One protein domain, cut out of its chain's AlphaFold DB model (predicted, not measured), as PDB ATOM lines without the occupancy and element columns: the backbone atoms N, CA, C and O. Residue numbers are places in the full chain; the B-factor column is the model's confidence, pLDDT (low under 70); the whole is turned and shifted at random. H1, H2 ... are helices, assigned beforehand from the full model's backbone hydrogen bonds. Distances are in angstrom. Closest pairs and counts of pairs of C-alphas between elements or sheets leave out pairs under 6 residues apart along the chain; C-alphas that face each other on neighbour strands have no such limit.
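Overview. This is residues 709 to 914 of the 1067 residues of an uncharacterized protein of Gregarina niphandrodes (UniProt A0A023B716). The longest helix, H10, folds back along H9 as a hairpin at one end of the domain, and H7 joins them in a loose three-helix bundle, while H8 crosses H7 on the side away from H10. Beyond the bundle lie small helices and long winding loops, with the loop round Asn 767 at the far end from H9's last residue. The printed part has 206 residues, with ten named helices, H1 to H10 in chain order, and no named strand; the class is all helix, though under half of the residues are in named elements. The whole is compact, with a radius of gyration of the C-alphas of 17.2 A and spans of 49 by 39 by 29 A.

Arrangement. H10, residues 890 to 914, and H9, residues 868 to 884, form a helical hairpin at a shallow tilt of 29 degrees; their closest C-alphas, Leu 903 and Phe 872, are 7.5 A apart. The hub is H7, residues 825 to 835, which touches H10 at C-alphas 829 and 902, 5.7 A apart, opposite ways at a shallow tilt of 31 degrees. H7 touches H9 at C-alphas 833 and 875, 6.3 A apart, the same way at a tilt of 37 degrees, only just steep. H8, residues 853 to 863, touches H7 at C-alphas 858 and 827, 4.8 A apart, opposite ways at a steep tilt of 52 degrees. H6, residues 817 to 821, touches H8 at C-alphas 820 and 859, 5.7 A apart. H5, residues 806 to 809, and H8 are near each other, with 5 pairs of C-alphas within 10 A. H4, residues 793 to 802, is close to but not clearly touching H2, residues 725 to 729, and H3, residues 782 to 786. H1, residues 709 to 717, is close to but not clearly touching H2, at C-alphas 711 and 727, 7.0 A apart. Every O i to N i+4 pair is within hydrogen-bond range in H1, H2, H3, H4, H7, H8, H9 and H10; H6 has 0 of 1, but 2 of 2 O i to N i+3 pairs, and H5 is too short for an O i to N i+4 pair.

Along the chain. H1 begins at C-alpha 709, (19.508, 29.148, -29.704). H10 measures 36.7 A and ends at C-alpha 914, (17.222, 14.841, 14.279). H9 measures 24.1 A, H8 15.3 A, H7 15.1 A and H4 14.4 A.

Size, cuts and confidence. The C-alphas farthest apart, Asn 767 and Val 884, are 52.0 A apart. The printed part has no cut. The links H2 to H3 and H7 to H8 are long. Mean pLDDT of the printed part is 79.9, with 47 residues under 70, among them 732 to 755 and 762 to 769.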
ATOM      1  N   VAL A 709      19.770  30.588 -29.652       71.00
ATOM      2  CA  VAL A 709      19.508  29.148 -29.704       71.00
ATOM      3  C   VAL A 709      20.688  28.357 -29.154       71.00
ATOM      4  O   VAL A 709      20.468  27.430 -28.383       71.00
ATOM      5  N   ASP A 710      21.926  28.721 -29.490       77.31
ATOM      6  CA  ASP A 710      23.122  28.016 -29.016       77.31
ATOM      7  C   ASP A 710      23.288  28.169 -27.498       77.31
ATOM      8  O   ASP A 710      23.642  27.210 -26.814       77.31
ATOM      9  N   ILE A 711      22.968  29.349 -26.951       79.12
ATOM     10  CA  ILE A 711      23.041  29.625 -25.508       79.12
ATOM     11  C   ILE A 711      21.984  28.822 -24.732       79.12
ATOM     12  O   ILE A 711      22.335  28.197 -23.730       79.12
ATOM     13  N   GLU A 712      20.725  28.800 -25.190       77.88
ATOM     14  CA  GLU A 712      19.664  27.956 -24.605       77.88
ATOM     15  C   GLU A 712      20.040  26.465 -24.679       77.88
ATOM     16  O   GLU A 712      19.907  25.730 -23.699       77.88
ATOM     17  N   THR A 713      20.558  26.033 -25.833       77.12
ATOM     18  CA  THR A 713      20.932  24.643 -26.140       77.12
ATOM     19  C   THR A 713      22.076  24.156 -25.247       77.12
ATOM     20  O   THR A 713      21.940  23.136 -24.572       77.12
ATOM     21  N   GLU A 714      23.187  24.897 -25.179       82.12
ATOM     22  CA  GLU A 714      24.334  24.572 -24.322       82.12
ATOM     23  C   GLU A 714      23.933  24.545 -22.841       82.12
ATOM     24  O   GLU A 714      24.265  23.594 -22.128       82.12
ATOM     25  N   TRP A 715      23.154  25.536 -22.388       87.31
ATOM     26  CA  TRP A 715      22.679  25.586 -21.008       87.31
ATOM     27  C   TRP A 715      21.753  24.415 -20.663       87.31
ATOM     28  O   TRP A 715      21.922  23.810 -19.609       87.31
ATOM     29  N   ALA A 716      20.832  24.015 -21.544       83.94
ATOM     30  CA  ALA A 716      19.984  22.843 -21.308       83.94
ATOM     31  C   ALA A 716      20.800  21.538 -21.174       83.94
ATOM     32  O   ALA A 716      20.396  20.624 -20.450       83.94
ATOM     33  N   GLY A 717      21.972  21.457 -21.819       82.31
ATOM     34  CA  GLY A 717      22.933  20.364 -21.646       82.31
ATOM     35  C   GLY A 717      23.729  20.404 -20.333       82.31
ATOM     36  O   GLY A 717      24.160  19.349 -19.866       82.31
ATOM     37  N   LEU A 718      23.902  21.590 -19.738       87.56
ATOM     38  CA  LEU A 718      24.760  21.870 -18.576       87.56
ATOM     39  C   LEU A 718      24.031  22.672 -17.476       87.56
ATOM     40  O   LEU A 718      24.639  23.496 -16.801       87.56
ATOM     41  N   TYR A 719      22.729  22.457 -17.263       89.75
ATOM     42  CA  TYR A 719      21.882  23.337 -16.429       89.75
ATOM     43  C   TYR A 719      22.305  23.423 -14.945       89.75
ATOM     44  O   TYR A 719      21.950  24.364 -14.234       89.75
ATOM     45  N   TRP A 720      23.101  22.457 -14.480       91.88
ATOM     46  CA  TRP A 720      23.775  22.456 -13.178       91.88
ATOM     47  C   TRP A 720      24.944  23.460 -13.086       91.88
ATOM     48  O   TRP A 720      25.588  23.555 -12.044       91.88
ATOM     49  N   GLU A 721      25.245  24.194 -14.158       91.44
ATOM     50  CA  GLU A 721      26.265  25.244 -14.236       91.44
ATOM     51  C   GLU A 721      25.583  26.611 -14.324       91.44
ATOM     52  O   GLU A 721      24.558  26.792 -14.988       91.44
ATOM     53  N   ARG A 722      26.130  27.577 -13.586       91.94
ATOM     54  CA  ARG A 722      25.540  28.906 -13.434       91.94
ATOM     55  C   ARG A 722      25.841  29.758 -14.662       91.94
ATOM     56  O   ARG A 722      27.002  29.941 -15.021       91.94
ATOM     57  N   LEU A 723      24.805  30.335 -15.265       91.50
ATOM     58  CA  LEU A 723      24.962  31.317 -16.334       91.50
ATOM     59  C   LEU A 723      25.670  32.577 -15.819       91.50
ATOM     60  O   LEU A 723      25.378  33.073 -14.731       91.50
ATOM     61  N   SER A 724      26.565  33.137 -16.634       93.12
ATOM     62  CA  SER A 724      27.061  34.497 -16.424       93.12
ATOM     63  C   SER A 724      25.955  35.517 -16.711       93.12
ATOM     64  O   SER A 724      25.068  35.264 -17.530       93.12
ATOM     65  N   ALA A 725      26.041  36.704 -16.101       90.25
ATOM     66  CA  ALA A 725      25.057  37.776 -16.286       90.25
ATOM     67  C   ALA A 725      24.825  38.120 -17.770       90.25
ATOM     68  O   ALA A 725      23.689  38.308 -18.193       90.25
ATOM     69  N   SER A 726      25.888  38.124 -18.582       87.94
ATOM     70  CA  SER A 726      25.808  38.362 -20.027       87.94
ATOM     71  C   SER A 726      25.062  37.259 -20.782       87.94
ATOM     72  O   SER A 726      24.250  37.571 -21.647       87.94
ATOM     73  N   ARG A 727      25.282  35.978 -20.449       89.50
ATOM     74  CA  ARG A 727      24.560  34.859 -21.081       89.50
ATOM     75  C   ARG A 727      23.103  34.797 -20.630       89.50
ATOM     76  O   ARG A 727      22.244  34.517 -21.452       89.50
ATOM     77  N   PHE A 728      22.819  35.107 -19.366       87.81
ATOM     78  CA  PHE A 728      21.451  35.208 -18.852       87.81
ATOM     79  C   PHE A 728      20.688  36.386 -19.481       87.81
ATOM     80  O   PHE A 728      19.540  36.229 -19.876       87.81
ATOM     81  N   ALA A 729      21.328  37.550 -19.645       84.69
ATOM     82  CA  ALA A 729      20.728  38.707 -20.315       84.69
ATOM     83  C   ALA A 729      20.552  38.518 -21.835       84.69
ATOM     84  O   ALA A 729      19.696  39.172 -22.426       84.69
ATOM     85  N   ALA A 730      21.337  37.630 -22.453       83.31
ATOM     86  CA  ALA A 730      21.173  37.211 -23.845       83.31
ATOM     87  C   ALA A 730      20.055  36.168 -24.046       83.31
ATOM     88  O   ALA A 730      19.698  35.893 -25.190       83.31
ATOM     89  N   LEU A 731      19.491  35.597 -22.972       79.81
ATOM     90  CA  LEU A 731      18.289  34.771 -23.078       79.81
ATOM     91  C   LEU A 731      17.037  35.663 -23.224       79.81
ATOM     92  O   LEU A 731      16.925  36.709 -22.578       79.81
ATOM     93  N   PRO A 732      16.077  35.266 -24.076       66.38
ATOM     94  CA  PRO A 732      14.989  36.134 -24.515       66.38
ATOM     95  C   PRO A 732      13.937  36.369 -23.422       66.38
ATOM     96  O   PRO A 732      13.263  35.452 -22.947       66.38
ATOM     97  N   LYS A 733      13.734  37.638 -23.055       62.06
ATOM     98  CA  LYS A 733      12.761  38.034 -22.027       62.06
ATOM     99  C   LYS A 733      11.338  38.111 -22.592       62.06
ATOM    100  O   LYS A 733      10.970  39.079 -23.256       62.06
ATOM    101  N   THR A 734      10.513  37.105 -22.301       49.53
ATOM    102  CA  THR A 734       9.059  37.139 -22.565       49.53
ATOM    103  C   THR A 734       8.372  38.291 -21.817       49.53
ATOM    104  O   THR A 734       8.679  38.504 -20.643       49.53
ATOM    105  N   PRO A 735       7.374  38.978 -22.411       45.22
ATOM    106  CA  PRO A 735       6.511  39.884 -21.658       45.22
ATOM    107  C   PRO A 735       5.741  39.110 -20.576       45.22
ATOM    108  O   PRO A 735       5.224  38.016 -20.818       45.22
ATOM    109  N   ALA A 736       5.644  39.696 -19.381       42.91
ATOM    110  CA  ALA A 736       5.284  38.989 -18.147       42.91
ATOM    111  C   ALA A 736       3.862  38.382 -18.091       42.91
ATOM    112  O   ALA A 736       3.550  37.683 -17.127       42.91
ATOM    113  N   ASP A 737       2.989  38.645 -19.070       38.72
ATOM    114  CA  ASP A 737       1.625  38.090 -19.168       38.72
ATOM    115  C   ASP A 737       1.526  36.777 -19.975       38.72
ATOM    116  O   ASP A 737       0.488  36.116 -19.940       38.72
ATOM    117  N   THR A 738       2.586  36.348 -20.670       43.31
ATOM    118  CA  THR A 738       2.633  35.016 -21.306       43.31
ATOM    119  C   THR A 738       3.358  34.011 -20.415       43.31
ATOM    120  O   THR A 738       4.494  34.259 -20.023       43.31
ATOM    121  N   ALA A 739       2.712  32.877 -20.110       45.28
ATOM    122  CA  ALA A 739       3.190  31.902 -19.122       45.28
ATOM    123  C   ALA A 739       4.663  31.474 -19.357       45.28
ATOM    124  O   ALA A 739       4.960  30.911 -20.419       45.28
ATOM    125  N   PRO A 740       5.574  31.680 -18.380       45.25
ATOM    126  CA  PRO A 740       7.028  31.624 -18.598       45.25
ATOM    127  C   PRO A 740       7.562  30.222 -18.933       45.25
ATOM    128  O   PRO A 740       8.619  30.078 -19.540       45.25
ATOM    129  N   HIS A 741       6.807  29.173 -18.609       49.06
ATOM    130  CA  HIS A 741       7.173  27.763 -18.789       49.06
ATOM    131  C   HIS A 741       7.299  27.280 -20.255       49.06
ATOM    132  O   HIS A 741       7.523  26.094 -20.489       49.06
ATOM    133  N   ARG A 742       7.105  28.148 -21.260       43.75
ATOM    134  CA  ARG A 742       7.000  27.747 -22.679       43.75
ATOM    135  C   ARG A 742       8.308  27.688 -23.476       43.75
ATOM    136  O   ARG A 742       8.258  27.177 -24.593       43.75
ATOM    137  N   TRP A 743       9.428  28.169 -22.934       49.69
ATOM    138  CA  TRP A 743      10.723  28.231 -23.628       49.69
ATOM    139  C   TRP A 743      11.285  26.839 -23.984       49.69
ATOM    140  O   TRP A 743      11.091  26.345 -25.098       49.69
ATOM    141  N   VAL A 744      11.866  26.157 -22.995       51.44
ATOM    142  CA  VAL A 744      12.664  24.924 -23.158       51.44
ATOM    143  C   VAL A 744      11.904  23.785 -23.870       51.44
ATOM    144  O   VAL A 744      12.477  23.008 -24.640       51.44
ATOM    145  N   MET A 745      10.578  23.723 -23.689       46.66
ATOM    146  CA  MET A 745       9.680  22.723 -24.288       46.66
ATOM    147  C   MET A 745       9.713  22.654 -25.825       46.66
ATOM    148  O   MET A 745       9.409  21.599 -26.385       46.66
ATOM    149  N   ARG A 746      10.023  23.755 -26.526       48.94
ATOM    150  CA  ARG A 746       9.889  23.834 -27.996       48.94
ATOM    151  C   ARG A 746      11.128  23.413 -28.791       48.94
ATOM    152  O   ARG A 746      11.000  23.250 -30.004       48.94
ATOM    153  N   ARG A 747      12.298  23.250 -28.159       52.47
ATOM    154  CA  ARG A 747      13.570  22.974 -28.868       52.47
ATOM    155  C   ARG A 747      14.395  21.810 -28.316       52.47
ATOM    156  O   ARG A 747      15.072  21.149 -29.099       52.47
ATOM    157  N   VAL A 748      14.261  21.454 -27.034       49.50
ATOM    158  CA  VAL A 748      14.901  20.237 -26.479       49.50
ATOM    159  C   VAL A 748      14.403  18.951 -27.165       49.50
ATOM    160  O   VAL A 748      15.119  17.957 -27.224       49.50
ATOM    161  N   ALA A 749      13.211  18.980 -27.769       47.25
ATOM    162  CA  ALA A 749      12.666  17.872 -28.553       47.25
ATOM    163  C   ALA A 749      13.380  17.609 -29.902       47.25
ATOM    164  O   ALA A 749      13.072  16.608 -30.546       47.25
ATOM    165  N   THR A 750      14.289  18.485 -30.357       48.59
ATOM    166  CA  THR A 750      14.689  18.538 -31.780       48.59
ATOM    167  C   THR A 750      16.158  18.200 -32.071       48.59
ATOM    168  O   THR A 750      16.512  18.068 -33.242       48.59
ATOM    169  N   ALA A 751      17.036  18.035 -31.069       43.72
ATOM    170  CA  ALA A 751      18.460  17.776 -31.326       43.72
ATOM    171  C   ALA A 751      19.176  16.932 -30.253       43.72
ATOM    172  O   ALA A 751      19.269  17.349 -29.106       43.72
ATOM    173  N   ARG A 752      19.744  15.790 -30.688       49.47
ATOM    174  CA  ARG A 752      21.026  15.106 -30.334       49.47
ATOM    175  C   ARG A 752      21.633  15.098 -28.906       49.47
ATOM    176  O   ARG A 752      22.609  14.380 -28.716       49.47
ATOM    177  N   MET A 753      21.129  15.828 -27.916       52.78
ATOM    178  CA  MET A 753      21.831  16.117 -26.650       52.78
ATOM    179  C   MET A 753      21.527  15.157 -25.494       52.78
ATOM    180  O   MET A 753      22.117  15.264 -24.418       52.78
ATOM    181  N   VAL A 754      20.591  14.230 -25.690       56.81
ATOM    182  CA  VAL A 754      20.117  13.342 -24.628       56.81
ATOM    183  C   VAL A 754      21.103  12.186 -24.413       56.81
ATOM    184  O   VAL A 754      20.969  11.111 -24.996       56.81
ATOM    185  N   ASP A 755      22.107  12.408 -23.559       66.00
ATOM    186  CA  ASP A 755      22.924  11.330 -22.979       66.00
ATOM    187  C   ASP A 755      22.027  10.300 -22.263       66.00
ATOM    188  O   ASP A 755      20.991  10.647 -21.692       66.00
ATOM    189  N   ARG A 756      22.463   9.036 -22.207       71.44
ATOM    190  CA  ARG A 756      21.737   7.886 -21.624       71.44
ATOM    191  C   ARG A 756      21.389   8.030 -20.130       71.44
ATOM    192  O   ARG A 756      20.757   7.144 -19.568       71.44
ATOM    193  N   ARG A 757      21.832   9.112 -19.483       77.94
ATOM    194  CA  ARG A 757      21.545   9.485 -18.086       77.94
ATOM    195  C   ARG A 757      20.251  10.287 -17.908       77.94
ATOM    196  O   ARG A 757      19.890  10.576 -16.771       77.94
ATOM    197  N   TRP A 758      19.604  10.708 -18.992       85.69
ATOM    198  CA  TRP A 758      18.278  11.318 -18.942       85.69
ATOM    199  C   TRP A 758      17.198  10.237 -18.992       85.69
ATOM    200  O   TRP A 758      17.211   9.389 -19.887       85.69
ATOM    201  N   THR A 759      16.220  10.299 -18.092       84.69
ATOM    202  CA  THR A 759      15.030   9.452 -18.187       84.69
ATOM    203  C   THR A 759      14.133   9.946 -19.314       84.69
ATOM    204  O   THR A 759      13.614  11.064 -19.283       84.69
ATOM    205  N   LEU A 760      13.938   9.085 -20.308       83.38
ATOM    206  CA  LEU A 760      13.102   9.335 -21.472       83.38
ATOM    207  C   LEU A 760      11.715   8.706 -21.302       83.38
ATOM    208  O   LEU A 760      11.588   7.515 -21.014       83.38
ATOM    209  N   LEU A 761      10.673   9.497 -21.550       72.62
ATOM    210  CA  LEU A 761       9.322   9.008 -21.784       72.62
ATOM    211  C   LEU A 761       9.216   8.473 -23.215       72.62
ATOM    212  O   LEU A 761       9.401   9.206 -24.192       72.62
ATOM    213  N   TYR A 762       8.867   7.194 -23.326       65.81
ATOM    214  CA  TYR A 762       8.422   6.576 -24.570       65.81
ATOM    215  C   TYR A 762       6.909   6.770 -24.705       65.81
ATOM    216  O   TYR A 762       6.123   6.000 -24.158       65.81
ATOM    217  N   GLY A 763       6.503   7.832 -25.404       54.16
ATOM    218  CA  GLY A 763       5.114   8.011 -25.822       54.16
ATOM    219  C   GLY A 763       4.771   7.061 -26.970       54.16
ATOM    220  O   GLY A 763       5.558   6.914 -27.901       54.16
ATOM    221  N   SER A 764       3.598   6.429 -26.924       45.84
ATOM    222  CA  SER A 764       3.127   5.510 -27.974       45.84
ATOM    223  C   SER A 764       2.705   6.210 -29.272       45.84
ATOM    224  O   SER A 764       2.633   5.565 -30.313       45.84
ATOM    225  N   THR A 765       2.420   7.513 -29.218       44.50
ATOM    226  CA  THR A 765       1.776   8.276 -30.301       44.50
ATOM    227  C   THR A 765       2.749   9.045 -31.200       44.50
ATOM    228  O   THR A 765       2.396   9.404 -32.320       44.50
ATOM    229  N   TYR A 766       3.995   9.260 -30.759       43.06
ATOM    230  CA  TYR A 766       5.047   9.907 -31.551       43.06
ATOM    231  C   TYR A 766       6.403   9.263 -31.232       43.06
ATOM    232  O   TYR A 766       6.822   9.260 -30.078       43.06
ATOM    233  N   ASN A 767       7.129   8.781 -32.249       45.69
ATOM    234  CA  ASN A 767       8.425   8.083 -32.113       45.69
ATOM    235  C   ASN A 767       9.612   8.991 -31.692       45.69
ATOM    236  O   ASN A 767      10.765   8.718 -32.023       45.69
ATOM    237  N   LEU A 768       9.345  10.084 -30.974       54.53
ATOM    238  CA  LEU A 768      10.334  11.013 -30.435       54.53
ATOM    239  C   LEU A 768      10.358  10.882 -28.911       54.53
ATOM    240  O   LEU A 768       9.449  11.347 -28.224       54.53
ATOM    241  N   SER A 769      11.404  10.256 -28.377       66.69
ATOM    242  CA  SER A 769      11.615  10.143 -26.933       66.69
ATOM    243  C   SER A 769      11.784  11.529 -26.300       66.69
ATOM    244  O   SER A 769      12.695  12.271 -26.668       66.69
ATOM    245  N   ARG A 770      10.931  11.878 -25.330       77.06
ATOM    246  CA  ARG A 770      10.959  13.180 -24.629       77.06
ATOM    247  C   ARG A 770      11.557  13.005 -23.230       77.06
ATOM    248  O   ARG A 770      11.242  12.005 -22.590       77.06
ATOM    249  N   PRO A 771      12.396  13.919 -22.715       83.31
ATOM    250  CA  PRO A 771      12.883  13.810 -21.342       83.31
ATOM    251  C   PRO A 771      11.734  14.039 -20.347       83.31
ATOM    252  O   PRO A 771      10.923  14.944 -20.532       83.31
ATOM    253  N   LEU A 772      11.661  13.220 -19.290       87.56
ATOM    254  CA  LEU A 772      10.659  13.376 -18.224       87.56
ATOM    255  C   LEU A 772      10.876  14.678 -17.437       87.56
ATOM    256  O   LEU A 772       9.911  15.331 -17.052       87.56
ATOM    257  N   TYR A 773      12.139  15.048 -17.218       90.19
ATOM    258  CA  TYR A 773      12.551  16.295 -16.580       90.19
ATOM    259  C   TYR A 773      12.879  17.377 -17.613       90.19
ATOM    260  O   TYR A 773      13.494  17.095 -18.641       90.19
ATOM    261  N   ILE A 774      12.523  18.624 -17.311       88.12
ATOM    262  CA  ILE A 774      12.792  19.798 -18.144       88.12
ATOM    263  C   ILE A 774      13.379  20.893 -17.239       88.12
ATOM    264  O   ILE A 774      12.657  21.393 -16.373       88.12
ATOM    265  N   PRO A 775      14.657  21.285 -17.394       89.06
ATOM    266  CA  PRO A 775      15.245  22.335 -16.567       89.06
ATOM    267  C   PRO A 775      14.588  23.695 -16.845       89.06
ATOM    268  O   PRO A 775      14.171  23.990 -17.964       89.06
ATOM    269  N   THR A 776      14.516  24.543 -15.820       88.44
ATOM    270  CA  THR A 776      14.059  25.939 -15.898       88.44
ATOM    271  C   THR A 776      15.052  26.841 -15.167       88.44
ATOM    272  O   THR A 776      15.853  26.372 -14.361       88.44
ATOM    273  N   LEU A 777      14.985  28.147 -15.426       87.94
ATOM    274  CA  LEU A 777      15.746  29.155 -14.677       87.94
ATOM    275  C   LEU A 777      15.111  29.500 -13.314       87.94
ATOM    276  O   LEU A 777      15.666  30.321 -12.595       87.94
ATOM    277  N   GLY A 778      13.945  28.925 -12.983       86.62
ATOM    278  CA  GLY A 778      13.162  29.264 -11.791       86.62
ATOM    279  C   GLY A 778      12.831  30.757 -11.716       86.62
ATOM    280  O   GLY A 778      13.433  31.495 -10.942       86.62
ATOM    281  N   CYS A 779      11.894  31.224 -12.544       85.75
ATOM    282  CA  CYS A 779      11.592  32.653 -12.646       85.75
ATOM    283  C   CYS A 779      11.047  33.200 -11.310       85.75
ATOM    284  O   CYS A 779      10.152  32.577 -10.737       85.75
ATOM    285  N   PRO A 780      11.515  34.356 -10.803       89.62
ATOM    286  CA  PRO A 780      10.939  34.958  -9.603       89.62
ATOM    287  C   PRO A 780       9.482  35.366  -9.844       89.62
ATOM    288  O   PRO A 780       9.151  35.978 -10.862       89.62
ATOM    289  N   SER A 781       8.607  35.054  -8.888       88.00
ATOM    290  CA  SER A 781       7.180  35.354  -8.998       88.00
ATOM    291  C   SER A 781       6.923  36.869  -9.023       88.00
ATOM    292  O   SER A 781       7.728  37.685  -8.558       88.00
ATOM    293  N   ARG A 782       5.740  37.275  -9.507       82.44
ATOM    294  CA  ARG A 782       5.316  38.692  -9.506       82.44
ATOM    295  C   ARG A 782       5.346  39.335  -8.112       82.44
ATOM    296  O   ARG A 782       5.462  40.556  -8.028       82.44
ATOM    297  N   LEU A 783       5.219  38.543  -7.044       81.31
ATOM    298  CA  LEU A 783       5.317  39.005  -5.658       81.31
ATOM    299  C   LEU A 783       6.779  39.260  -5.265       81.31
ATOM    300  O   LEU A 783       7.077  40.307  -4.699       81.31
ATOM    301  N   THR A 784       7.692  38.367  -5.646       85.00
ATOM    302  CA  THR A 784       9.140  38.502  -5.421       85.00
ATOM    303  C   THR A 784       9.718  39.742  -6.097       85.00
ATOM    304  O   THR A 784      10.412  40.524  -5.446       85.00
ATOM    305  N   LEU A 785       9.379  39.961  -7.373       83.56
ATOM    306  CA  LEU A 785       9.846  41.123  -8.139       83.56
ATOM    307  C   LEU A 785       9.256  42.441  -7.618       83.56
ATOM    308  O   LEU A 785       9.985  43.411  -7.441       83.56
ATOM    309  N   LYS A 786       7.948  42.493  -7.318       82.81
ATOM    310  CA  LYS A 786       7.321  43.709  -6.762       82.81
ATOM    311  C   LYS A 786       7.722  44.000  -5.315       82.81
ATOM    312  O   LYS A 786       7.610  45.144  -4.888       82.81
ATOM    313  N   GLY A 787       8.153  42.985  -4.569       82.44
ATOM    314  CA  GLY A 787       8.616  43.113  -3.191       82.44
ATOM    315  C   GLY A 787      10.091  43.479  -3.042       82.44
ATOM    316  O   GLY A 787      10.533  43.624  -1.910       82.44
ATOM    317  N   GLY A 788      10.868  43.583  -4.128       87.69
ATOM    318  CA  GLY A 788      12.305  43.885  -4.042       87.69
ATOM    319  C   GLY A 788      13.109  42.862  -3.227       87.69
ATOM    320  O   GLY A 788      14.108  43.215  -2.609       87.69
ATOM    321  N   ILE A 789      12.665  41.597  -3.183       90.62
ATOM    322  CA  ILE A 789      13.331  40.516  -2.424       90.62
ATOM    323  C   ILE A 789      14.724  40.202  -3.011       90.62
ATOM    324  O   ILE A 789      15.638  39.784  -2.290       90.62
ATOM    325  N   PHE A 790      14.869  40.447  -4.315       91.75
ATOM    326  CA  PHE A 790      16.109  40.442  -5.083       91.75
ATOM    327  C   PHE A 790      16.195  41.731  -5.907       91.75
ATOM    328  O   PHE A 790      15.167  42.329  -6.228       91.75
ATOM    329  N   GLU A 791      17.416  42.134  -6.261       88.69
ATOM    330  CA  GLU A 791      17.688  43.347  -7.046       88.69
ATOM    331  C   GLU A 791      17.167  43.230  -8.489       88.69
ATOM    332  O   GLU A 791      16.587  44.176  -9.019       88.69
ATOM    333  N   ASP A 792      17.321  42.053  -9.104       89.81
ATOM    334  CA  ASP A 792      16.779  41.723 -10.421       89.81
ATOM    335  C   ASP A 792      16.493  40.210 -10.587       89.81
ATOM    336  O   ASP A 792      16.639  39.397  -9.666       89.81
ATOM    337  N   GLU A 793      16.064  39.823 -11.793       89.50
ATOM    338  CA  GLU A 793      15.797  38.429 -12.176       89.50
ATOM    339  C   GLU A 793      17.050  37.536 -12.142       89.50
ATOM    340  O   GLU A 793      16.936  36.332 -11.898       89.50
ATOM    341  N   PHE A 794      18.240  38.099 -12.375       92.94
ATOM    342  CA  PHE A 794      19.497  37.355 -12.382       92.94
ATOM    343  C   PHE A 794      19.973  37.063 -10.957       92.94
ATOM    344  O   PHE A 794      20.380  35.938 -10.676       92.94
ATOM    345  N   ALA A 795      19.857  38.022 -10.037       92.88
ATOM    346  CA  ALA A 795      20.104  37.828  -8.612       92.88
ATOM    347  C   ALA A 795      19.181  36.745  -8.024       92.88
ATOM    348  O   ALA A 795      19.645  35.877  -7.281       92.88
ATOM    349  N   ALA A 796      17.904  36.741  -8.422       92.56
ATOM    350  CA  ALA A 796      16.942  35.709  -8.037       92.56
ATOM    351  C   ALA A 796      17.331  34.312  -8.565       92.56
ATOM    352  O   ALA A 796      17.395  33.360  -7.785       92.56
ATOM    353  N   TYR A 797      17.662  34.199  -9.859       93.88
ATOM    354  CA  TYR A 797      18.190  32.966 -10.467       93.88
ATOM    355  C   TYR A 797      19.462  32.476  -9.760       93.88
ATOM    356  O   TYR A 797      19.584  31.294  -9.445       93.88
ATOM    357  N   CYS A 798      20.403  33.375  -9.466       94.12
ATOM    358  CA  CYS A 798      21.667  33.033  -8.822       94.12
ATOM    359  C   CYS A 798      21.468  32.451  -7.421       94.12
ATOM    360  O   CYS A 798      22.014  31.390  -7.127       94.12
ATOM    361  N   ALA A 799      20.660  33.106  -6.584       94.38
ATOM    362  CA  ALA A 799      20.381  32.647  -5.227       94.38
ATOM    363  C   ALA A 799      19.667  31.281  -5.208       94.38
ATOM    364  O   ALA A 799      19.916  30.452  -4.335       94.38
ATOM    365  N   LEU A 800      18.813  31.027  -6.204       93.56
ATOM    366  CA  LEU A 800      18.132  29.749  -6.389       93.56
ATOM    367  C   LEU A 800      19.060  28.644  -6.930       93.56
ATOM    368  O   LEU A 800      18.910  27.481  -6.560       93.56
ATOM    369  N   HIS A 801      20.035  28.994  -7.775       93.88
ATOM    370  CA  HIS A 801      21.028  28.060  -8.319       93.88
ATOM    371  C   HIS A 801      22.043  27.619  -7.255       93.88
ATOM    372  O   HIS A 801      22.277  26.423  -7.093       93.88
ATOM    373  N   GLU A 802      22.559  28.569  -6.464       93.75
ATOM    374  CA  GLU A 802      23.515  28.350  -5.360       93.75
ATOM    375  C   GLU A 802      22.965  27.470  -4.217       93.75
ATOM    376  O   GLU A 802      23.731  26.868  -3.457       93.75
ATOM    377  N   LEU A 803      21.638  27.367  -4.101       93.69
ATOM    378  CA  LEU A 803      20.939  26.605  -3.066       93.69
ATOM    379  C   LEU A 803      21.288  25.106  -3.069       93.69
ATOM    380  O   LEU A 803      21.383  24.483  -2.005       93.69
ATOM    381  N   LEU A 804      21.493  24.531  -4.259       94.38
ATOM    382  CA  LEU A 804      21.752  23.108  -4.466       94.38
ATOM    383  C   LEU A 804      23.151  22.888  -5.072       94.38
ATOM    384  O   LEU A 804      23.502  23.546  -6.049       94.38
ATOM    385  N   PRO A 805      23.954  21.936  -4.557       93.44
ATOM    386  CA  PRO A 805      25.217  21.550  -5.189       93.44
ATOM    387  C   PRO A 805      25.042  21.088  -6.646       93.44
ATOM    388  O   PRO A 805      24.001  20.534  -7.014       93.44
ATOM    389  N   ARG A 806      26.094  21.238  -7.461       92.81
ATOM    390  CA  ARG A 806      26.133  20.819  -8.878       92.81
ATOM    391  C   ARG A 806      25.731  19.350  -9.052       92.81
ATOM    392  O   ARG A 806      25.049  18.993 -10.006       92.81
ATOM    393  N   GLU A 807      26.105  18.508  -8.095       92.75
ATOM    394  CA  GLU A 807      25.829  17.071  -8.042       92.75
ATOM    395  C   GLU A 807      24.349  16.769  -7.775       92.75
ATOM    396  O   GLU A 807      23.860  15.722  -8.193       92.75
ATOM    397  N   VAL A 808      23.640  17.668  -7.085       94.31
ATOM    398  CA  VAL A 808      22.199  17.566  -6.810       94.31
ATOM    399  C   VAL A 808      21.419  18.017  -8.043       94.31
ATOM    400  O   VAL A 808      20.591  17.251  -8.530       94.31
ATOM    401  N   TRP A 809      21.765  19.171  -8.632       93.62
ATOM    402  CA  TRP A 809      21.213  19.594  -9.927       93.62
ATOM    403  C   TRP A 809      21.393  18.506 -10.997       93.62
ATOM    404  O   TRP A 809      20.426  18.081 -11.622       93.62
ATOM    405  N   ALA A 810      22.608  17.971 -11.163       91.69
ATOM    406  CA  ALA A 810      22.930  16.981 -12.194       91.69
ATOM    407  C   ALA A 810      22.237  15.608 -12.036       91.69
ATOM    408  O   ALA A 810      22.372  14.768 -12.939       91.69
ATOM    409  N   ARG A 811      21.506  15.377 -10.931       93.81
ATOM    410  CA  ARG A 811      20.635  14.207 -10.720       93.81
ATOM    411  C   ARG A 811      19.219  14.396 -11.271       93.81
ATOM    412  O   ARG A 811      18.637  13.390 -11.650       93.81
ATOM    413  N   PHE A 812      18.672  15.617 -11.381       92.94
ATOM    414  CA  PHE A 812      17.257  15.819 -11.762       92.94
ATOM    415  C   PHE A 812      16.878  15.139 -13.090       92.94
ATOM    416  O   PHE A 812      15.816  14.533 -13.191       92.94
ATOM    417  N   ARG A 813      17.782  15.142 -14.080       90.44
ATOM    418  CA  ARG A 813      17.620  14.411 -15.359       90.44
ATOM    419  C   ARG A 813      17.332  12.907 -15.216       90.44
ATOM    420  O   ARG A 813      16.760  12.330 -16.134       90.44
ATOM    421  N   GLY A 814      17.750  12.285 -14.114       90.38
ATOM    422  CA  GLY A 814      17.605  10.856 -13.839       90.38
ATOM    423  C   GLY A 814      16.315  10.473 -13.111       90.38
ATOM    424  O   GLY A 814      16.109   9.284 -12.874       90.38
ATOM    425  N   ILE A 815      15.443  11.433 -12.775       91.75
ATOM    426  CA  ILE A 815      14.157  11.137 -12.127       91.75
ATOM    427  C   ILE A 815      13.301  10.234 -13.012       91.75
ATOM    428  O   ILE A 815      13.262  10.411 -14.230       91.75
ATOM    429  N   ALA A 816      12.613   9.261 -12.423       89.88
ATOM    430  CA  ALA A 816      11.754   8.329 -13.134       89.88
ATOM    431  C   ALA A 816      10.321   8.345 -12.586       89.88
ATOM    432  O   ALA A 816      10.037   8.809 -11.485       89.88
ATOM    433  N   GLN A 817       9.382   7.807 -13.368       87.00
ATOM    434  CA  GLN A 817       7.967   7.766 -12.987       87.00
ATOM    435  C   GLN A 817       7.694   7.101 -11.612       87.00
ATOM    436  O   GLN A 817       6.793   7.576 -10.917       87.00
ATOM    437  N   PRO A 818       8.447   6.070 -11.157       86.88
ATOM    438  CA  PRO A 818       8.299   5.523  -9.805       86.88
ATOM    439  C   PRO A 818       8.649   6.500  -8.671       86.88
ATOM    440  O   PRO A 818       8.023   6.422  -7.614       86.88
ATOM    441  N   ASP A 819       9.589   7.433  -8.871       87.75
ATOM    442  CA  ASP A 819       9.963   8.435  -7.857       87.75
ATOM    443  C   ASP A 819       8.795   9.378  -7.524       87.75
ATOM    444  O   ASP A 819       8.658   9.847  -6.395       87.75
ATOM    445  N   LEU A 820       7.905   9.603  -8.495       88.06
ATOM    446  CA  LEU A 820       6.739  10.483  -8.371       88.06
ATOM    447  C   LEU A 820       5.604   9.871  -7.531       88.06
ATOM    448  O   LEU A 820       4.634  10.559  -7.205       88.06
ATOM    449  N   ALA A 821       5.692   8.580  -7.191       83.75
ATOM    450  CA  ALA A 821       4.617   7.841  -6.530       83.75
ATOM    451  C   ALA A 821       4.476   8.146  -5.027       83.75
ATOM    452  O   ALA A 821       3.428   7.853  -4.443       83.75
ATOM    453  N   ARG A 822       5.516   8.691  -4.375       82.88
ATOM    454  CA  ARG A 822       5.516   9.046  -2.944       82.88
ATOM    455  C   ARG A 822       6.459  10.212  -2.667       82.88
ATOM    456  O   ARG A 822       7.662  10.057  -2.832       82.88
ATOM    457  N   CYS A 823       5.934  11.311  -2.129       89.00
ATOM    458  CA  CYS A 823       6.737  12.413  -1.601       89.00
ATOM    459  C   CYS A 823       6.588  12.546  -0.076       89.00
ATOM    460  O   CYS A 823       5.493  12.394   0.466       89.00
ATOM    461  N   SER A 824       7.685  12.869   0.609       92.25
ATOM    462  CA  SER A 824       7.710  13.287   2.011       92.25
ATOM    463  C   SER A 824       7.023  14.641   2.193       92.25
ATOM    464  O   SER A 824       7.189  15.553   1.377       92.25
ATOM    465  N   GLY A 825       6.301  14.797   3.306       88.25
ATOM    466  CA  GLY A 825       5.657  16.058   3.679       88.25
ATOM    467  C   GLY A 825       6.645  17.211   3.880       88.25
ATOM    468  O   GLY A 825       6.286  18.354   3.624       88.25
ATOM    469  N   VAL A 826       7.898  16.915   4.252       91.06
ATOM    470  CA  VAL A 826       8.968  17.917   4.421       91.06
ATOM    471  C   VAL A 826       9.303  18.588   3.088       91.06
ATOM    472  O   VAL A 826       9.232  19.809   2.979       91.06
ATOM    473  N   TYR A 827       9.591  17.806   2.042       94.06
ATOM    474  CA  TYR A 827       9.843  18.363   0.708       94.06
ATOM    475  C   TYR A 827       8.597  19.024   0.111       94.06
ATOM    476  O   TYR A 827       8.732  20.000  -0.619       94.06
ATOM    477  N   LEU A 828       7.391  18.544   0.443       93.06
ATOM    478  CA  LEU A 828       6.140  19.141  -0.032       93.06
ATOM    479  C   LEU A 828       5.887  20.531   0.575       93.06
ATOM    480  O   LEU A 828       5.550  21.458  -0.155       93.06
ATOM    481  N   ALA A 829       6.103  20.692   1.882       90.06
ATOM    482  CA  ALA A 829       5.974  21.973   2.576       90.06
ATOM    483  C   ALA A 829       7.055  22.984   2.146       90.06
ATOM    484  O   ALA A 829       6.767  24.168   1.969       90.06
ATOM    485  N   LEU A 830       8.286  22.515   1.908       93.38
ATOM    486  CA  LEU A 830       9.368  23.343   1.367       93.38
ATOM    487  C   LEU A 830       9.109  23.755  -0.089       93.38
ATOM    488  O   LEU A 830       9.337  24.909  -0.441       93.38
ATOM    489  N   ALA A 831       8.589  22.853  -0.926       94.44
ATOM    490  CA  ALA A 831       8.190  23.186  -2.289       94.44
ATOM    491  C   ALA A 831       7.053  24.222  -2.312       94.44
ATOM    492  O   ALA A 831       7.152  25.194  -3.055       94.44
ATOM    493  N   ASP A 832       6.020  24.061  -1.476       92.12
ATOM    494  CA  ASP A 832       4.928  25.035  -1.321       92.12
ATOM    495  C   ASP A 832       5.469  26.424  -0.950       92.12
ATOM    496  O   ASP A 832       5.136  27.420  -1.594       92.12
ATOM    497  N   ALA A 833       6.395  26.479   0.015       92.75
ATOM    498  CA  ALA A 833       7.018  27.728   0.430       92.75
ATOM    499  C   ALA A 833       7.824  28.406  -0.693       92.75
ATOM    500  O   ALA A 833       7.754  29.626  -0.850       92.75
ATOM    501  N   LEU A 834       8.553  27.632  -1.503       94.12
ATOM    502  CA  LEU A 834       9.333  28.158  -2.627       94.12
ATOM    503  C   LEU A 834       8.451  28.599  -3.808       94.12
ATOM    504  O   LEU A 834       8.763  29.609  -4.435       94.12
ATOM    505  N   HIS A 835       7.323  27.926  -4.066       92.94
ATOM    506  CA  HIS A 835       6.359  28.299  -5.121       92.94
ATOM    507  C   HIS A 835       5.614  29.619  -4.863       92.94
ATOM    508  O   HIS A 835       5.019  30.173  -5.784       92.94
ATOM    509  N   VAL A 836       5.663  30.188  -3.652       91.38
ATOM    510  CA  VAL A 836       5.203  31.577  -3.443       91.38
ATOM    511  C   VAL A 836       6.187  32.589  -4.049       91.38
ATOM    512  O   VAL A 836       5.777  33.653  -4.526       91.38
ATOM    513  N   PHE A 837       7.480  32.252  -4.075       92.38
ATOM    514  CA  PHE A 837       8.552  33.154  -4.496       92.38
ATOM    515  C   PHE A 837       9.083  32.890  -5.912       92.38
ATOM    516  O   PHE A 837       9.626  33.811  -6.524       92.38
ATOM    517  N   PHE A 838       8.902  31.682  -6.452       93.25
ATOM    518  CA  PHE A 838       9.454  31.259  -7.740       93.25
ATOM    519  C   PHE A 838       8.480  30.380  -8.536       93.25
ATOM    520  O   PHE A 838       7.964  29.390  -8.024       93.25
ATOM    521  N   ASP A 839       8.305  30.691  -9.818       87.50
ATOM    522  CA  ASP A 839       7.521  29.896 -10.761       87.50
ATOM    523  C   ASP A 839       8.375  28.722 -11.288       87.50
ATOM    524  O   ASP A 839       9.259  28.901 -12.130       87.50
ATOM    525  N   ALA A 840       8.084  27.503 -10.810       87.50
ATOM    526  CA  ALA A 840       8.805  26.255 -11.127       87.50
ATOM    527  C   ALA A 840      10.326  26.304 -10.813       87.50
ATOM    528  O   ALA A 840      11.146  26.303 -11.737       87.50
ATOM    529  N   PRO A 841      10.718  26.339  -9.519       92.38
ATOM    530  CA  PRO A 841      12.076  26.691  -9.087       92.38
ATOM    531  C   PRO A 841      13.208  25.734  -9.497       92.38
ATOM    532  O   PRO A 841      14.332  26.187  -9.682       92.38
ATOM    533  N   PHE A 842      12.956  24.430  -9.650       93.56
ATOM    534  CA  PHE A 842      14.010  23.441  -9.964       93.56
ATOM    535  C   PHE A 842      13.759  22.685 -11.270       93.56
ATOM    536  O   PHE A 842      14.241  21.568 -11.443       93.56
ATOM    537  N   GLY A 843      12.994  23.270 -12.190       89.19
ATOM    538  CA  GLY A 843      12.524  22.617 -13.409       89.19
ATOM    539  C   GLY A 843      11.048  22.224 -13.366       89.19
ATOM    540  O   GLY A 843      10.302  22.550 -12.442       89.19
ATOM    541  N   LEU A 844      10.639  21.515 -14.413       87.44
ATOM    542  CA  LEU A 844       9.305  20.972 -14.640       87.44
ATOM    543  C   LEU A 844       9.400  19.472 -14.941       87.44
ATOM    544  O   LEU A 844      10.443  18.973 -15.369       87.44
ATOM    545  N   LEU A 845       8.281  18.775 -14.774       87.44
ATOM    546  CA  LEU A 845       8.070  17.436 -15.318       87.44
ATOM    547  C   LEU A 845       7.147  17.532 -16.542       87.44
ATOM    548  O   LEU A 845       6.303  18.430 -16.611       87.44
ATOM    549  N   ASP A 846       7.302  16.642 -17.525       79.81
ATOM    550  CA  ASP A 846       6.416  16.629 -18.698       79.81
ATOM    551  C   ASP A 846       4.958  16.362 -18.273       79.81
ATOM    552  O   ASP A 846       4.671  15.453 -17.492       79.81
ATOM    553  N   ALA A 847       4.014  17.133 -18.821       58.56
ATOM    554  CA  ALA A 847       2.623  17.238 -18.357       58.56
ATOM    555  C   ALA A 847       1.758  15.978 -18.604       58.56
ATOM    556  O   ALA A 847       0.529  16.009 -18.465       58.56
ATOM    557  N   ALA A 848       2.382  14.870 -19.006       54.25
ATOM    558  CA  ALA A 848       1.821  13.523 -18.995       54.25
ATOM    559  C   ALA A 848       1.971  12.826 -17.626       54.25
ATOM    560  O   ALA A 848       1.195  11.919 -17.330       54.25
ATOM    561  N   ALA A 849       2.938  13.235 -16.796       53.31
ATOM    562  CA  ALA A 849       3.231  12.601 -15.512       53.31
ATOM    563  C   ALA A 849       2.315  13.086 -14.374       53.31
ATOM    564  O   ALA A 849       1.797  12.271 -13.608       53.31
ATOM    565  N   THR A 850       2.112  14.399 -14.263       57.25
ATOM    566  CA  THR A 850       1.498  15.058 -13.098       57.25
ATOM    567  C   THR A 850       0.789  16.368 -13.477       57.25
ATOM    568  O   THR A 850       0.954  16.894 -14.577       57.25
ATOM    569  N   GLU A 851      -0.059  16.876 -12.573       61.88
ATOM    570  CA  GLU A 851      -0.863  18.104 -12.751       61.88
ATOM    571  C   GLU A 851      -0.670  19.098 -11.568       61.88
ATOM    572  O   GLU A 851      -1.522  19.953 -11.333       61.88
ATOM    573  N   PHE A 852       0.432  18.992 -10.798       82.75
ATOM    574  CA  PHE A 852       0.633  19.704  -9.519       82.75
ATOM    575  C   PHE A 852       2.083  20.225  -9.324       82.75
ATOM    576  O   PHE A 852       2.892  19.534  -8.703       82.75
ATOM    577  N   PRO A 853       2.413  21.474  -9.722       85.56
ATOM    578  CA  PRO A 853       3.793  21.991  -9.718       85.56
ATOM    579  C   PRO A 853       4.541  21.910  -8.374       85.56
ATOM    580  O   PRO A 853       5.751  21.671  -8.342       85.56
ATOM    581  N   VAL A 854       3.820  22.068  -7.258       90.75
ATOM    582  CA  VAL A 854       4.354  21.916  -5.891       90.75
ATOM    583  C   VAL A 854       4.768  20.466  -5.607       90.75
ATOM    584  O   VAL A 854       5.845  20.233  -5.068       90.75
ATOM    585  N   TRP A 855       3.959  19.483  -6.020       91.75
ATOM    586  CA  TRP A 855       4.287  18.057  -5.896       91.75
ATOM    587  C   TRP A 855       5.477  17.677  -6.780       91.75
ATOM    588  O   TRP A 855       6.359  16.948  -6.337       91.75
ATOM    589  N   ASP A 856       5.535  18.216  -7.998       92.06
ATOM    590  CA  ASP A 856       6.613  17.959  -8.962       92.06
ATOM    591  C   ASP A 856       7.961  18.438  -8.412       92.06
ATOM    592  O   ASP A 856       8.945  17.700  -8.381       92.06
ATOM    593  N   THR A 857       7.964  19.660  -7.879       94.25
ATOM    594  CA  THR A 857       9.106  20.283  -7.197       94.25
ATOM    595  C   THR A 857       9.521  19.489  -5.958       94.25
ATOM    596  O   THR A 857      10.709  19.254  -5.745       94.25
ATOM    597  N   ALA A 858       8.561  19.010  -5.167       94.81
ATOM    598  CA  ALA A 858       8.833  18.197  -3.988       94.81
ATOM    599  C   ALA A 858       9.432  16.819  -4.342       94.81
ATOM    600  O   ALA A 858      10.402  16.390  -3.717       94.81
ATOM    601  N   CYS A 859       8.918  16.158  -5.386       93.88
ATOM    602  CA  CYS A 859       9.451  14.887  -5.884       93.88
ATOM    603  C   CYS A 859      10.862  15.043  -6.465       93.88
ATOM    604  O   CYS A 859      11.716  14.199  -6.207       93.88
ATOM    605  N   LEU A 860      11.132  16.133  -7.193       94.56
ATOM    606  CA  LEU A 860      12.470  16.475  -7.685       94.56
ATOM    607  C   LEU A 860      13.469  16.638  -6.528       94.56
ATOM    608  O   LEU A 860      14.531  16.006  -6.525       94.56
ATOM    609  N   LEU A 861      13.125  17.440  -5.516       95.94
ATOM    610  CA  LEU A 861      13.970  17.651  -4.336       95.94
ATOM    611  C   LEU A 861      14.203  16.355  -3.545       95.94
ATOM    612  O   LEU A 861      15.322  16.100  -3.101       95.94
ATOM    613  N   GLN A 862      13.183  15.499  -3.425       95.50
ATOM    614  CA  GLN A 862      13.321  14.202  -2.770       95.50
ATOM    615  C   GLN A 862      14.212  13.238  -3.561       95.50
ATOM    616  O   GLN A 862      15.149  12.683  -2.991       95.50
ATOM    617  N   HIS A 863      13.952  13.039  -4.858       94.25
ATOM    618  CA  HIS A 863      14.713  12.117  -5.713       94.25
ATOM    619  C   HIS A 863      16.216  12.436  -5.701       94.25
ATOM    620  O   HIS A 863      17.064  11.546  -5.674       94.25
ATOM    621  N   THR A 864      16.562  13.724  -5.670       93.75
ATOM    622  CA  THR A 864      17.961  14.169  -5.652       93.75
ATOM    623  C   THR A 864      18.614  14.151  -4.265       93.75
ATOM    624  O   THR A 864      19.838  14.305  -4.188       93.75
ATOM    625  N   ASN A 865      17.842  13.903  -3.195       93.88
ATOM    626  CA  ASN A 865      18.209  14.092  -1.785       93.88
ATOM    627  C   ASN A 865      18.749  15.508  -1.513       93.88
ATOM    628  O   ASN A 865      19.862  15.688  -1.012       93.88
ATOM    629  N   ALA A 866      17.970  16.520  -1.894       94.50
ATOM    630  CA  ALA A 866      18.313  17.921  -1.687       94.50
ATOM    631  C   ALA A 866      18.389  18.279  -0.182       94.50
ATOM    632  O   ALA A 866      17.534  17.858   0.596       94.50
ATOM    633  N   PRO A 867      19.385  19.068   0.265       93.44
ATOM    634  CA  PRO A 867      19.622  19.317   1.688       93.44
ATOM    635  C   PRO A 867      18.492  20.130   2.345       93.44
ATOM    636  O   PRO A 867      18.440  21.356   2.221       93.44
ATOM    637  N   VAL A 868      17.626  19.435   3.091       93.19
ATOM    638  CA  VAL A 868      16.454  19.973   3.812       93.19
ATOM    639  C   VAL A 868      16.784  21.224   4.628       93.19
ATOM    640  O   VAL A 868      16.070  22.217   4.514       93.19
ATOM    641  N   ASP A 869      17.887  21.229   5.381       90.88
ATOM    642  CA  ASP A 869      18.271  22.383   6.205       90.88
ATOM    643  C   ASP A 869      18.572  23.639   5.375       90.88
ATOM    644  O   ASP A 869      18.191  24.739   5.772       90.88
ATOM    645  N   ARG A 870      19.201  23.497   4.196       93.25
ATOM    646  CA  ARG A 870      19.464  24.633   3.293       93.25
ATOM    647  C   ARG A 870      18.178  25.142   2.654       93.25
ATOM    648  O   ARG A 870      17.954  26.347   2.628       93.25
ATOM    649  N   LEU A 871      17.328  24.228   2.178       94.94
ATOM    650  CA  LEU A 871      16.006  24.558   1.632       94.94
ATOM    651  C   LEU A 871      15.162  25.325   2.661       94.94
ATOM    652  O   LEU A 871      14.555  26.342   2.332       94.94
ATOM    653  N   PHE A 872      15.170  24.868   3.916       94.19
ATOM    654  CA  PHE A 872      14.461  25.507   5.020       94.19
ATOM    655  C   PHE A 872      15.045  26.881   5.374       94.19
ATOM    656  O   PHE A 872      14.294  27.847   5.498       94.19
ATOM    657  N   GLN A 873      16.373  27.002   5.492       93.56
ATOM    658  CA  GLN A 873      17.043  28.283   5.748       93.56
ATOM    659  C   GLN A 873      16.755  29.308   4.643       93.56
ATOM    660  O   GLN A 873      16.424  30.451   4.950       93.56
ATOM    661  N   PHE A 874      16.801  28.899   3.374       95.31
ATOM    662  CA  PHE A 874      16.498  29.766   2.233       95.31
ATOM    663  C   PHE A 874      15.023  30.192   2.197       95.31
ATOM    664  O   PHE A 874      14.731  31.372   2.027       95.31
ATOM    665  N   ALA A 875      14.083  29.274   2.445       93.88
ATOM    666  CA  ALA A 875      12.662  29.615   2.543       93.88
ATOM    667  C   ALA A 875      12.359  30.560   3.727       93.88
ATOM    668  O   ALA A 875      11.513  31.450   3.612       93.88
ATOM    669  N   MET A 876      13.082  30.420   4.844       91.88
ATOM    670  CA  MET A 876      13.009  31.338   5.986       91.88
ATOM    671  C   MET A 876      13.635  32.714   5.699       91.88
ATOM    672  O   MET A 876      13.091  33.718   6.159       91.88
ATOM    673  N   ASP A 877      14.732  32.790   4.941       93.62
ATOM    674  CA  ASP A 877      15.326  34.057   4.483       93.62
ATOM    675  C   ASP A 877      14.368  34.790   3.531       93.62
ATOM    676  O   ASP A 877      14.000  35.933   3.795       93.62
ATOM    677  N   LEU A 878      13.834  34.104   2.513       92.62
ATOM    678  CA  LEU A 878      12.794  34.639   1.621       92.62
ATOM    679  C   LEU A 878      11.586  35.182   2.398       92.62
ATOM    680  O   LEU A 878      11.170  36.318   2.170       92.62
ATOM    681  N   TYR A 879      11.056  34.415   3.360       91.56
ATOM    682  CA  TYR A 879       9.967  34.862   4.236       91.56
ATOM    683  C   TYR A 879      10.349  36.108   5.056       91.56
ATOM    684  O   TYR A 879       9.538  37.022   5.214       91.56
ATOM    685  N   THR A 880      11.587  36.170   5.553       90.69
ATOM    686  CA  THR A 880      12.090  37.301   6.348       90.69
ATOM    687  C   THR A 880      12.234  38.558   5.491       90.69
ATOM    688  O   THR A 880      11.708  39.606   5.867       90.69
ATOM    689  N   ARG A 881      12.846  38.458   4.305       90.50
ATOM    690  CA  ARG A 881      12.947  39.555   3.326       90.50
ATOM    691  C   ARG A 881      11.569  40.052   2.901       90.50
ATOM    692  O   ARG A 881      11.313  41.249   2.967       90.50
ATOM    693  N   ALA A 882      10.656  39.143   2.557       87.38
ATOM    694  CA  ALA A 882       9.278  39.464   2.183       87.38
ATOM    695  C   ALA A 882       8.499  40.176   3.306       87.38
ATOM    696  O   ALA A 882       7.664  41.041   3.040       87.38
ATOM    697  N   HIS A 883       8.778  39.836   4.570       84.56
ATOM    698  CA  HIS A 883       8.208  40.534   5.718       84.56
ATOM    699  C   HIS A 883       8.827  41.930   5.910       84.56
ATOM    700  O   HIS A 883       8.078  42.888   6.115       84.56
ATOM    701  N   VAL A 884      10.157  42.058   5.850       86.50
ATOM    702  CA  VAL A 884      10.875  43.337   6.025       86.50
ATOM    703  C   VAL A 884      10.550  44.327   4.902       86.50
ATOM    704  O   VAL A 884      10.389  45.513   5.170       86.50
ATOM    705  N   ALA A 885      10.358  43.843   3.672       83.56
ATOM    706  CA  ALA A 885       9.969  44.647   2.514       83.56
ATOM    707  C   ALA A 885       8.548  45.247   2.596       83.56
ATOM    708  O   ALA A 885       8.169  46.038   1.735       83.56
ATOM    709  N   GLY A 886       7.742  44.876   3.601       76.19
ATOM    710  CA  GLY A 886       6.436  45.498   3.847       76.19
ATOM    711  C   GLY A 886       5.401  45.286   2.734       76.19
ATOM    712  O   GLY A 886       4.528  46.133   2.564       76.19
ATOM    713  N   LEU A 887       5.510  44.181   1.982       72.69
ATOM    714  CA  LEU A 887       4.682  43.825   0.819       72.69
ATOM    715  C   LEU A 887       3.179  44.154   1.009       72.69
ATOM    716  O   LEU A 887       2.497  43.463   1.770       72.69
ATOM    717  N   PRO A 888       2.629  45.170   0.314       55.41
ATOM    718  CA  PRO A 888       1.255  45.607   0.535       55.41
ATOM    719  C   PRO A 888       0.255  44.825  -0.331       55.41
ATOM    720  O   PRO A 888       0.265  44.924  -1.559       55.41
ATOM    721  N   GLY A 889      -0.668  44.098   0.303       63.25
ATOM    722  CA  GLY A 889      -1.828  43.513  -0.376       63.25
ATOM    723  C   GLY A 889      -2.447  42.321   0.353       63.25
ATOM    724  O   GLY A 889      -1.745  41.499   0.935       63.25
ATOM    725  N   THR A 890      -3.771  42.180   0.249       54.91
ATOM    726  CA  THR A 890      -4.558  41.123   0.918       54.91
ATOM    727  C   THR A 890      -4.157  39.693   0.530       54.91
ATOM    728  O   THR A 890      -4.346  38.770   1.320       54.91
ATOM    729  N   ASP A 891      -3.577  39.502  -0.658       65.94
ATOM    730  CA  ASP A 891      -3.023  38.219  -1.111       65.94
ATOM    731  C   ASP A 891      -1.737  37.842  -0.344       65.94
ATOM    732  O   ASP A 891      -1.519  36.671  -0.030       65.94
ATOM    733  N   TRP A 892      -0.908  38.822   0.044       77.25
ATOM    734  CA  TRP A 892       0.283  38.547   0.854       77.25
ATOM    735  C   TRP A 892      -0.090  38.153   2.281       77.25
ATOM    736  O   TRP A 892       0.409  37.138   2.750       77.25
ATOM    737  N   ASP A 893      -1.002  38.861   2.953       74.19
ATOM    738  CA  ASP A 893      -1.389  38.518   4.332       74.19
ATOM    739  C   ASP A 893      -1.982  37.101   4.447       74.19
ATOM    740  O   ASP A 893      -1.644  36.352   5.369       74.19
ATOM    741  N   ALA A 894      -2.797  36.688   3.467       73.12
ATOM    742  CA  ALA A 894      -3.334  35.330   3.391       73.12
ATOM    743  C   ALA A 894      -2.228  34.275   3.185       73.12
ATOM    744  O   ALA A 894      -2.164  33.283   3.919       73.12
ATOM    745  N   ARG A 895      -1.315  34.497   2.226       78.50
ATOM    746  CA  ARG A 895      -0.185  33.586   1.958       78.50
ATOM    747  C   ARG A 895       0.827  33.555   3.098       78.50
ATOM    748  O   ARG A 895       1.357  32.494   3.400       78.50
ATOM    749  N   ARG A 896       1.071  34.679   3.769       80.62
ATOM    750  CA  ARG A 896       2.012  34.822   4.889       80.62
ATOM    751  C   ARG A 896       1.608  33.949   6.075       80.62
ATOM    752  O   ARG A 896       2.469  33.292   6.655       80.62
ATOM    753  N   ALA A 897       0.314  33.880   6.393       80.69
ATOM    754  CA  ALA A 897      -0.202  32.968   7.414       80.69
ATOM    755  C   ALA A 897      -0.011  31.486   7.024       80.69
ATOM    756  O   ALA A 897       0.361  30.673   7.874       80.69
ATOM    757  N   HIS A 898      -0.206  31.141   5.743       81.06
ATOM    758  CA  HIS A 898       0.046  29.790   5.223       81.06
ATOM    759  C   HIS A 898       1.534  29.417   5.285       81.06
ATOM    760  O   HIS A 898       1.885  28.398   5.872       81.06
ATOM    761  N   LEU A 899       2.408  30.285   4.760       83.31
ATOM    762  CA  LEU A 899       3.865  30.141   4.770       83.31
ATOM    763  C   LEU A 899       4.413  29.955   6.183       83.31
ATOM    764  O   LEU A 899       5.140  28.998   6.438       83.31
ATOM    765  N   TYR A 900       4.042  30.843   7.110       83.75
ATOM    766  CA  TYR A 900       4.515  30.777   8.489       83.75
ATOM    767  C   TYR A 900       4.114  29.458   9.157       83.75
ATOM    768  O   TYR A 900       4.930  28.841   9.840       83.75
ATOM    769  N   LYS A 901       2.883  28.984   8.914       84.19
ATOM    770  CA  LYS A 901       2.438  27.676   9.396       84.19
ATOM    771  C   LYS A 901       3.224  26.533   8.740       84.19
ATOM    772  O   LYS A 901       3.774  25.713   9.460       84.19
ATOM    773  N   SER A 902       3.314  26.500   7.410       80.31
ATOM    774  CA  SER A 902       4.001  25.450   6.641       80.31
ATOM    775  C   SER A 902       5.471  25.296   7.067       80.31
ATOM    776  O   SER A 902       5.945  24.190   7.346       80.31
ATOM    777  N   LEU A 903       6.175  26.419   7.241       83.44
ATOM    778  CA  LEU A 903       7.555  26.455   7.726       83.44
ATOM    779  C   LEU A 903       7.661  26.074   9.212       83.44
ATOM    780  O   LEU A 903       8.566  25.327   9.583       83.44
ATOM    781  N   ASN A 904       6.741  26.511  10.076       81.00
ATOM    782  CA  ASN A 904       6.760  26.118  11.487       81.00
ATOM    783  C   ASN A 904       6.460  24.620  11.687       81.00
ATOM    784  O   ASN A 904       7.159  23.954  12.451       81.00
ATOM    785  N   ASP A 905       5.483  24.071  10.967       77.31
ATOM    786  CA  ASP A 905       5.157  22.643  10.976       77.31
ATOM    787  C   ASP A 905       6.381  21.830  10.488       77.31
ATOM    788  O   ASP A 905       6.835  20.911  11.179       77.31
ATOM    789  N   THR A 906       7.020  22.252   9.388       79.69
ATOM    790  CA  THR A 906       8.295  21.684   8.892       79.69
ATOM    791  C   THR A 906       9.404  21.724   9.947       79.69
ATOM    792  O   THR A 906      10.091  20.723  10.166       79.69
ATOM    793  N   ARG A 907       9.561  22.850  10.657       80.38
ATOM    794  CA  ARG A 907      10.552  23.020  11.731       80.38
ATOM    795  C   ARG A 907      10.333  22.025  12.872       80.38
ATOM    796  O   ARG A 907      11.305  21.466  13.378       80.38
ATOM    797  N   THR A 908       9.080  21.772  13.264       75.88
ATOM    798  CA  THR A 908       8.775  20.753  14.285       75.88
ATOM    799  C   THR A 908       9.081  19.333  13.810       75.88
ATOM    800  O   THR A 908       9.552  18.523  14.607       75.88
ATOM    801  N   PHE A 909       8.895  19.045  12.519       69.56
ATOM    802  CA  PHE A 909       9.214  17.742  11.938       69.56
ATOM    803  C   PHE A 909      10.730  17.486  11.913       69.56
ATOM    804  O   PHE A 909      11.191  16.462  12.413       69.56
ATOM    805  N   CYS A 910      11.524  18.449  11.431       66.50
ATOM    806  CA  CYS A 910      12.986  18.322  11.370       66.50
ATOM    807  C   CYS A 910      13.615  18.181  12.771       66.50
ATOM    808  O   CYS A 910      14.536  17.390  12.969       66.50
ATOM    809  N   ALA A 911      13.073  18.886  13.774       61.88
ATOM    810  CA  ALA A 911      13.495  18.741  15.168       61.88
ATOM    811  C   ALA A 911      13.210  17.337  15.743       61.88
ATOM    812  O   ALA A 911      13.978  16.845  16.572       61.88
ATOM    813  N   ALA A 912      12.136  16.674  15.298       57.81
ATOM    814  CA  ALA A 912      11.840  15.297  15.682       57.81
ATOM    815  C   ALA A 912      12.795  14.295  15.005       57.81
ATOM    816  O   ALA A 912      13.364  13.447  15.697       57.81
ATOM    817  N   ASP A 913      13.033  14.425  13.696       48.62
ATOM    818  CA  ASP A 913      13.874  13.497  12.917       48.62
ATOM    819  C   ASP A 913      15.356  13.532  13.333       48.62
ATOM    820  O   ASP A 913      16.010  12.488  13.430       48.62
ATOM    821  N   LEU A 914      15.883  14.711  13.689       42.31
ATOM    822  CA  LEU A 914      17.222  14.841  14.279       42.31
ATOM    823  C   LEU A 914      17.338  14.067  15.606       42.31
ATOM    824  O   LEU A 914      18.328  13.370  15.832       42.31
TER     825      LEU A 914